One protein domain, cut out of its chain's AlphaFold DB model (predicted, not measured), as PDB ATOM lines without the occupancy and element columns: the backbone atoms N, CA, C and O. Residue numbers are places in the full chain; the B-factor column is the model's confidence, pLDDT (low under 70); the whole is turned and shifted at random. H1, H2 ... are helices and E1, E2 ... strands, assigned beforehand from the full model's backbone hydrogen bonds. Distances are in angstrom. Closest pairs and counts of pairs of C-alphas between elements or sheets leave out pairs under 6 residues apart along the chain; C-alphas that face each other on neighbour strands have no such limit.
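What this domain is: This is residues 105 to 153 of the 248 residues of the protein "HTH merR-type domain-containing protein" of Streptomycetaceae bacterium MP113-05 (UniProt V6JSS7). One long helix, H3, makes much of the longest axis, with the short helix H1 packed on its side and H2 set crosswise near it. The link after H2 swings out past the start of H3 to make one end of the outline, then turns back through the short strand E1 straight into H3. The printed part has 49 residues with three named helices and one named strand, in the order H1, H2, E1, H3, and its class is mostly helix. It is compact, with a radius of gyration of the C-alphas of 10.1 A, yet elongated, spanning 32 by 19 by 15 A.

How they stand to each other: Start at H3, residues 135 to 149. H1, residues 105 to 109, touches it, and the closest C-alphas are those of Thr 109 and Arg 142, 5.0 A apart. Look next at H2, residues 113 to 121: H2 and H3 are near each other, with 7 pairs of C-alphas within 10 A. H1 and H2 are close but not clearly touching; their closest C-alphas, of Arg 106 and Cys 116, are 7.4 A apart. E1, residues 132 to 134, pairs with no named strand. It meets H3 only through their link, and H2 and E1 are apart. The closest C-alphas of H1 and E1 are those of Phe 105 and Tyr 133, at 7.0 A. In H1 and H2 every O i to N i+4 pair is within hydrogen-bond range; in H3, 9 of 11 are.

Where its parts are: Find C-alpha 135 at (11.882, 28.394, 10.203); from there H3 runs 22.3 A to C-alpha 149 at (30.674, 37.047, 18.463). H1 begins at C-alpha 105, (12.820, 33.782, 16.770), and is 6.2 A long. H2 measures 12.3 A and E1 6.8 A.

The domain as a whole: The two C-alphas farthest apart are those of Thr 129 and His 150, at 32.2 A. The printed part has no cut. The links H1 to H2 and E1 to H3 are tight, and H2 to E1, with 10 residues, is short. The mean pLDDT of the printed part is 87.6, and no printed residue is under 70.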
ATOM      1  N   PHE A 105      11.620  33.515  17.568       82.88
ATOM      2  CA  PHE A 105      12.820  33.782  16.770       82.88
ATOM      3  C   PHE A 105      13.953  34.355  17.636       82.88
ATOM      4  O   PHE A 105      15.077  33.851  17.593       82.88
ATOM      5  N   ARG A 106      13.648  35.337  18.494       86.25
ATOM      6  CA  ARG A 106      14.598  35.911  19.462       86.25
ATOM      7  C   ARG A 106      15.088  34.869  20.461       86.25
ATOM      8  O   ARG A 106      16.291  34.675  20.604       86.25
ATOM      9  N   ALA A 107      14.170  34.125  21.079       76.50
ATOM     10  CA  ALA A 107      14.518  33.061  22.019       76.50
ATOM     11  C   ALA A 107      15.377  31.962  21.365       76.50
ATOM     12  O   ALA A 107      16.299  31.434  21.980       76.50
ATOM     13  N   ALA A 108      15.098  31.622  20.105       77.19
ATOM     14  CA  ALA A 108      15.842  30.609  19.369       77.19
ATOM     15  C   ALA A 108      17.244  31.066  18.947       77.19
ATOM     16  O   ALA A 108      18.087  30.200  18.723       77.19
ATOM     17  N   THR A 109      17.478  32.367  18.783       83.50
ATOM     18  CA  THR A 109      18.756  32.942  18.327       83.50
ATOM     19  C   THR A 109      19.594  33.511  19.469       83.50
ATOM     20  O   THR A 109      20.788  33.720  19.290       83.50
ATOM     21  N   GLY A 110      18.989  33.744  20.640       84.75
ATOM     22  CA  GLY A 110      19.626  34.439  21.759       84.75
ATOM     23  C   GLY A 110      19.778  35.947  21.531       84.75
ATOM     24  O   GLY A 110      20.471  36.604  22.302       84.75
ATOM     25  N   ALA A 111      19.156  36.495  20.482       87.06
ATOM     26  CA  ALA A 111      19.330  37.885  20.087       87.06
ATOM     27  C   ALA A 111      18.433  38.854  20.875       87.06
ATOM     28  O   ALA A 111      17.241  38.612  21.115       87.06
ATOM     29  N   GLY A 112      19.014  40.002  21.233       86.44
ATOM     30  CA  GLY A 112      18.293  41.142  21.800       86.44
ATOM     31  C   GLY A 112      17.341  41.803  20.792       86.44
ATOM     32  O   GLY A 112      17.395  41.529  19.594       86.44
ATOM     33  N   ALA A 113      16.462  42.693  21.270       88.44
ATOM     34  CA  ALA A 113      15.530  43.421  20.399       88.44
ATOM     35  C   ALA A 113      16.278  44.275  19.365       88.44
ATOM     36  O   ALA A 113      15.967  44.204  18.177       88.44
ATOM     37  N   ASP A 114      17.307  44.995  19.818       90.31
ATOM     38  CA  ASP A 114      18.109  45.894  18.985       90.31
ATOM     39  C   ASP A 114      18.911  45.131  17.928       90.31
ATOM     40  O   ASP A 114      19.000  45.560  16.783       90.31
ATOM     41  N   GLN A 115      19.435  43.951  18.277       90.81
ATOM     42  CA  GLN A 115      20.131  43.082  17.324       90.81
ATOM     43  C   GLN A 115      19.188  42.582  16.227       90.81
ATOM     44  O   GLN A 115      19.535  42.650  15.052       90.81
ATOM     45  N   CYS A 116      17.982  42.122  16.581       91.00
ATOM     46  CA  CYS A 116      16.998  41.719  15.575       91.00
ATOM     47  C   CYS A 116      16.571  42.892  14.687       91.00
ATOM     48  O   CYS A 116      16.551  42.741  13.467       91.00
ATOM     49  N   ALA A 117      16.309  44.063  15.276       91.44
ATOM     50  CA  ALA A 117      15.982  45.269  14.520       91.44
ATOM     51  C   ALA A 117      17.113  45.653  13.552       91.44
ATOM     52  O   ALA A 117      16.854  45.951  12.391       91.44
ATOM     53  N   GLN A 118      18.372  45.553  13.988       93.62
ATOM     54  CA  GLN A 118      19.526  45.778  13.125       93.62
ATOM     55  C   GLN A 118      19.580  44.756  11.978       93.62
ATOM     56  O   GLN A 118      19.832  45.121  10.835       93.62
ATOM     57  N   TRP A 119      19.325  43.472  12.234       95.38
ATOM     58  CA  TRP A 119      19.305  42.473  11.160       95.38
ATOM     59  C   TRP A 119      18.216  42.749  10.116       95.38
ATOM     60  O   TRP A 119      18.439  42.495   8.931       95.38
ATOM     61  N   GLU A 120      17.065  43.264  10.547       94.56
ATOM     62  CA  GLU A 120      15.967  43.687   9.673       94.56
ATOM     63  C   GLU A 120      16.328  44.936   8.861       94.56
ATOM     64  O   GLU A 120      16.142  44.940   7.645       94.56
ATOM     65  N   ASP A 121      16.917  45.950   9.498       95.00
ATOM     66  CA  ASP A 121      17.345  47.204   8.860       95.00
ATOM     67  C   ASP A 121      18.424  46.975   7.787       95.00
ATOM     68  O   ASP A 121      18.328  47.451   6.655       95.00
ATOM     69  N   TYR A 122      19.409  46.121   8.084       94.81
ATOM     70  CA  TYR A 122      20.413  45.699   7.101       94.81
ATOM     71  C   TYR A 122      19.868  44.697   6.064       94.81
ATOM     72  O   TYR A 122      20.603  44.287   5.159       94.81
ATOM     73  N   GLY A 123      18.594  44.304   6.167       93.75
ATOM     74  CA  GLY A 123      17.905  43.452   5.203       93.75
ATOM     75  C   GLY A 123      18.365  41.995   5.202       93.75
ATOM     76  O   GLY A 123      18.211  41.313   4.184       93.75
ATOM     77  N   LEU A 124      18.951  41.508   6.302       93.88
ATOM     78  CA  LEU A 124      19.364  40.107   6.446       93.88
ATOM     79  C   LEU A 124      18.165  39.185   6.647       93.88
ATOM     80  O   LEU A 124      18.100  38.112   6.047       93.88
ATOM     81  N   PHE A 125      17.202  39.630   7.448       93.69
ATOM     82  CA  PHE A 125      15.953  38.925   7.694       93.69
ATOM     83  C   PHE A 125      14.786  39.874   7.505       93.69
ATOM     84  O   PHE A 125      14.896  41.071   7.743       93.69
ATOM     85  N   ARG A 126      13.652  39.326   7.084       89.62
ATOM     86  CA  ARG A 126      12.411  40.077   6.974       89.62
ATOM     87  C   ARG A 126      11.292  39.236   7.577       89.62
ATOM     88  O   ARG A 126      11.176  38.072   7.181       89.62
ATOM     89  N   PRO A 127      10.528  39.760   8.545       88.25
ATOM     90  CA  PRO A 127       9.300  39.109   8.956       88.25
ATOM     91  C   PRO A 127       8.242  39.247   7.853       88.25
ATOM     92  O   PRO A 127       8.296  40.159   7.021       88.25
ATOM     93  N   ASP A 128       7.277  38.338   7.838       84.50
ATOM     94  CA  ASP A 128       6.092  38.464   6.998       84.50
ATOM     95  C   ASP A 128       5.103  39.512   7.547       84.50
ATOM     96  O   ASP A 128       5.364  40.210   8.530       84.50
ATOM     97  N   THR A 129       3.948  39.640   6.892       82.56
ATOM     98  CA  THR A 129       2.890  40.592   7.266       82.56
ATOM     99  C   THR A 129       2.295  40.341   8.654       82.56
ATOM    100  O   THR A 129       1.685  41.242   9.218       82.56
ATOM    101  N   GLU A 130       2.473  39.143   9.213       80.31
ATOM    102  CA  GLU A 130       2.013  38.747  10.550       80.31
ATOM    103  C   GLU A 130       3.145  38.850  11.592       80.31
ATOM    104  O   GLU A 130       3.047  38.305  12.693       80.31
ATOM    105  N   ASN A 131       4.240  39.541  11.256       83.25
ATOM    106  CA  ASN A 131       5.436  39.681  12.090       83.25
ATOM    107  C   ASN A 131       6.067  38.325  12.477       83.25
ATOM    108  O   ASN A 131       6.634  38.156  13.564       83.25
ATOM    109  N   CYS A 132       5.944  37.338  11.586       81.50
ATOM    110  CA  CYS A 132       6.478  35.998  11.760       81.50
ATOM    111  C   CYS A 132       7.662  35.746  10.824       81.50
ATOM    112  O   CYS A 132       7.771  36.300   9.733       81.50
ATOM    113  N   TYR A 133       8.563  34.874  11.261       81.12
ATOM    114  CA  TYR A 133       9.732  34.439  10.512       81.12
ATOM    115  C   TYR A 133       9.536  33.023  10.012       81.12
ATOM    116  O   TYR A 133       8.929  32.184  10.675       81.12
ATOM    117  N   GLU A 134      10.116  32.715   8.867       79.50
ATOM    118  CA  GLU A 134      10.156  31.343   8.397       79.50
ATOM    119  C   GLU A 134      11.199  30.529   9.177       79.50
ATOM    120  O   GLU A 134      12.267  31.040   9.519       79.50
ATOM    121  N   VAL A 135      10.946  29.241   9.431       75.06
ATOM    122  CA  VAL A 135      11.882  28.394  10.203       75.06
ATOM    123  C   VAL A 135      13.290  28.369   9.597       75.06
ATOM    124  O   VAL A 135      14.276  28.394  10.333       75.06
ATOM    125  N   ARG A 136      13.415  28.418   8.265       75.06
ATOM    126  CA  ARG A 136      14.722  28.506   7.585       75.06
ATOM    127  C   ARG A 136      15.508  29.777   7.940       75.06
ATOM    128  O   ARG A 136      16.732  29.728   8.035       75.06
ATOM    129  N   GLN A 137      14.821  30.892   8.210       86.12
ATOM    130  CA  GLN A 137      15.465  32.133   8.652       86.12
ATOM    131  C   GLN A 137      16.051  31.990  10.060       86.12
ATOM    132  O   GLN A 137      17.062  32.618  10.346       86.12
ATOM    133  N   VAL A 138      15.487  31.131  10.919       83.94
ATOM    134  CA  VAL A 138      16.016  30.883  12.273       83.94
ATOM    135  C   VAL A 138      17.407  30.254  12.217       83.94
ATOM    136  O   VAL A 138      18.298  30.667  12.958       83.94
ATOM    137  N   ALA A 139      17.613  29.266  11.340       81.25
ATOM    138  CA  ALA A 139      18.913  28.611  11.190       81.25
ATOM    139  C   ALA A 139      19.984  29.603  10.706       81.25
ATOM    140  O   ALA A 139      21.061  29.687  11.291       81.25
ATOM    141  N   ALA A 140      19.657  30.417   9.699       87.81
ATOM    142  CA  ALA A 140      20.537  31.483   9.228       87.81
ATOM    143  C   ALA A 140      20.812  32.534  10.320       87.81
ATOM    144  O   ALA A 140      21.958  32.928  10.517       87.81
ATOM    145  N   ALA A 141      19.796  32.936  11.084       90.38
ATOM    146  CA  ALA A 141      19.928  33.929  12.147       90.38
ATOM    147  C   ALA A 141      20.809  33.470  13.311       90.38
ATOM    148  O   ALA A 141      21.534  34.278  13.884       90.38
ATOM    149  N   ARG A 142      20.824  32.169  13.626       89.50
ATOM    150  CA  ARG A 142      21.784  31.606  14.591       89.50
ATOM    151  C   ARG A 142      23.225  31.755  14.119       89.50
ATOM    152  O   ARG A 142      24.074  32.137  14.913       89.50
ATOM    153  N   ASN A 143      23.489  31.509  12.837       89.56
ATOM    154  CA  ASN A 143      24.823  31.726  12.274       89.56
ATOM    155  C   ASN A 143      25.200  33.212  12.301       89.56
ATOM    156  O   ASN A 143      26.328  33.537  12.645       89.56
ATOM    157  N   VAL A 144      24.262  34.118  12.002       93.19
ATOM    158  CA  VAL A 144      24.492  35.569  12.126       93.19
ATOM    159  C   VAL A 144      24.841  35.954  13.567       93.19
ATOM    160  O   VAL A 144      25.792  36.702  13.779       93.19
ATOM    161  N   ALA A 145      24.118  35.420  14.556       89.56
ATOM    162  CA  ALA A 145      24.408  35.657  15.969       89.56
ATOM    163  C   ALA A 145      25.805  35.156  16.369       89.56
ATOM    164  O   ALA A 145      26.525  35.856  17.075       89.56
ATOM    165  N   GLU A 146      26.207  33.976  15.890       89.44
ATOM    166  CA  GLU A 146      27.529  33.414  16.176       89.44
ATOM    167  C   GLU A 146      28.648  34.219  15.503       89.44
ATOM    168  O   GLU A 146      29.621  34.594  16.151       89.44
ATOM    169  N   LEU A 147      28.483  34.577  14.228       89.38
ATOM    170  CA  LEU A 147      29.436  35.411  13.489       89.38
ATOM    171  C   LEU A 147      29.632  36.782  14.154       89.38
ATOM    172  O   LEU A 147      30.756  37.287  14.199       89.38
ATOM    173  N   ALA A 148      28.581  37.353  14.748       90.75
ATOM    174  CA  ALA A 148      28.684  38.598  15.502       90.75
ATOM    175  C   ALA A 148      29.616  38.479  16.725       90.75
ATOM    176  O   ALA A 148      30.319  39.437  17.042       90.75
ATOM    177  N   ARG A 149      29.710  37.302  17.367       91.19
ATOM    178  CA  ARG A 149      30.674  37.047  18.463       91.19
ATOM    179  C   ARG A 149      32.129  37.107  17.991       91.19
ATOM    180  O   ARG A 149      33.022  37.336  18.800       91.19
ATOM    181  N   HIS A 150      32.353  36.938  16.690       92.50
ATOM    182  CA  HIS A 150      33.652  37.068  16.031       92.50
ATOM    183  C   HIS A 150      33.860  38.446  15.374       92.50
ATOM    184  O   HIS A 150      34.800  38.619  14.602       92.50
ATOM    185  N   GLY A 151      32.998  39.431  15.656       92.06
ATOM    186  CA  GLY A 151      33.108  40.797  15.129       92.06
ATOM    187  C   GLY A 151      32.498  41.006  13.737       92.06
ATOM    188  O   GLY A 151      32.590  42.097  13.178       92.06
ATOM    189  N   LEU A 152      31.838  39.995  13.163       92.88
ATOM    190  CA  LEU A 152      31.171  40.124  11.869       92.88
ATOM    191  C   LEU A 152      29.750  40.662  12.040       92.88
ATOM    192  O   LEU A 152      28.780  39.931  12.222       92.88
ATOM    193  N   GLU A 153      29.646  41.982  11.957       91.12
ATOM    194  CA  GLU A 153      28.375  42.702  12.025       91.12
ATOM    195  C   GLU A 153      27.487  42.545  10.771       91.12
ATOM    196  O   GLU A 153      27.991  42.249   9.680       91.12
TER     197      GLU A 153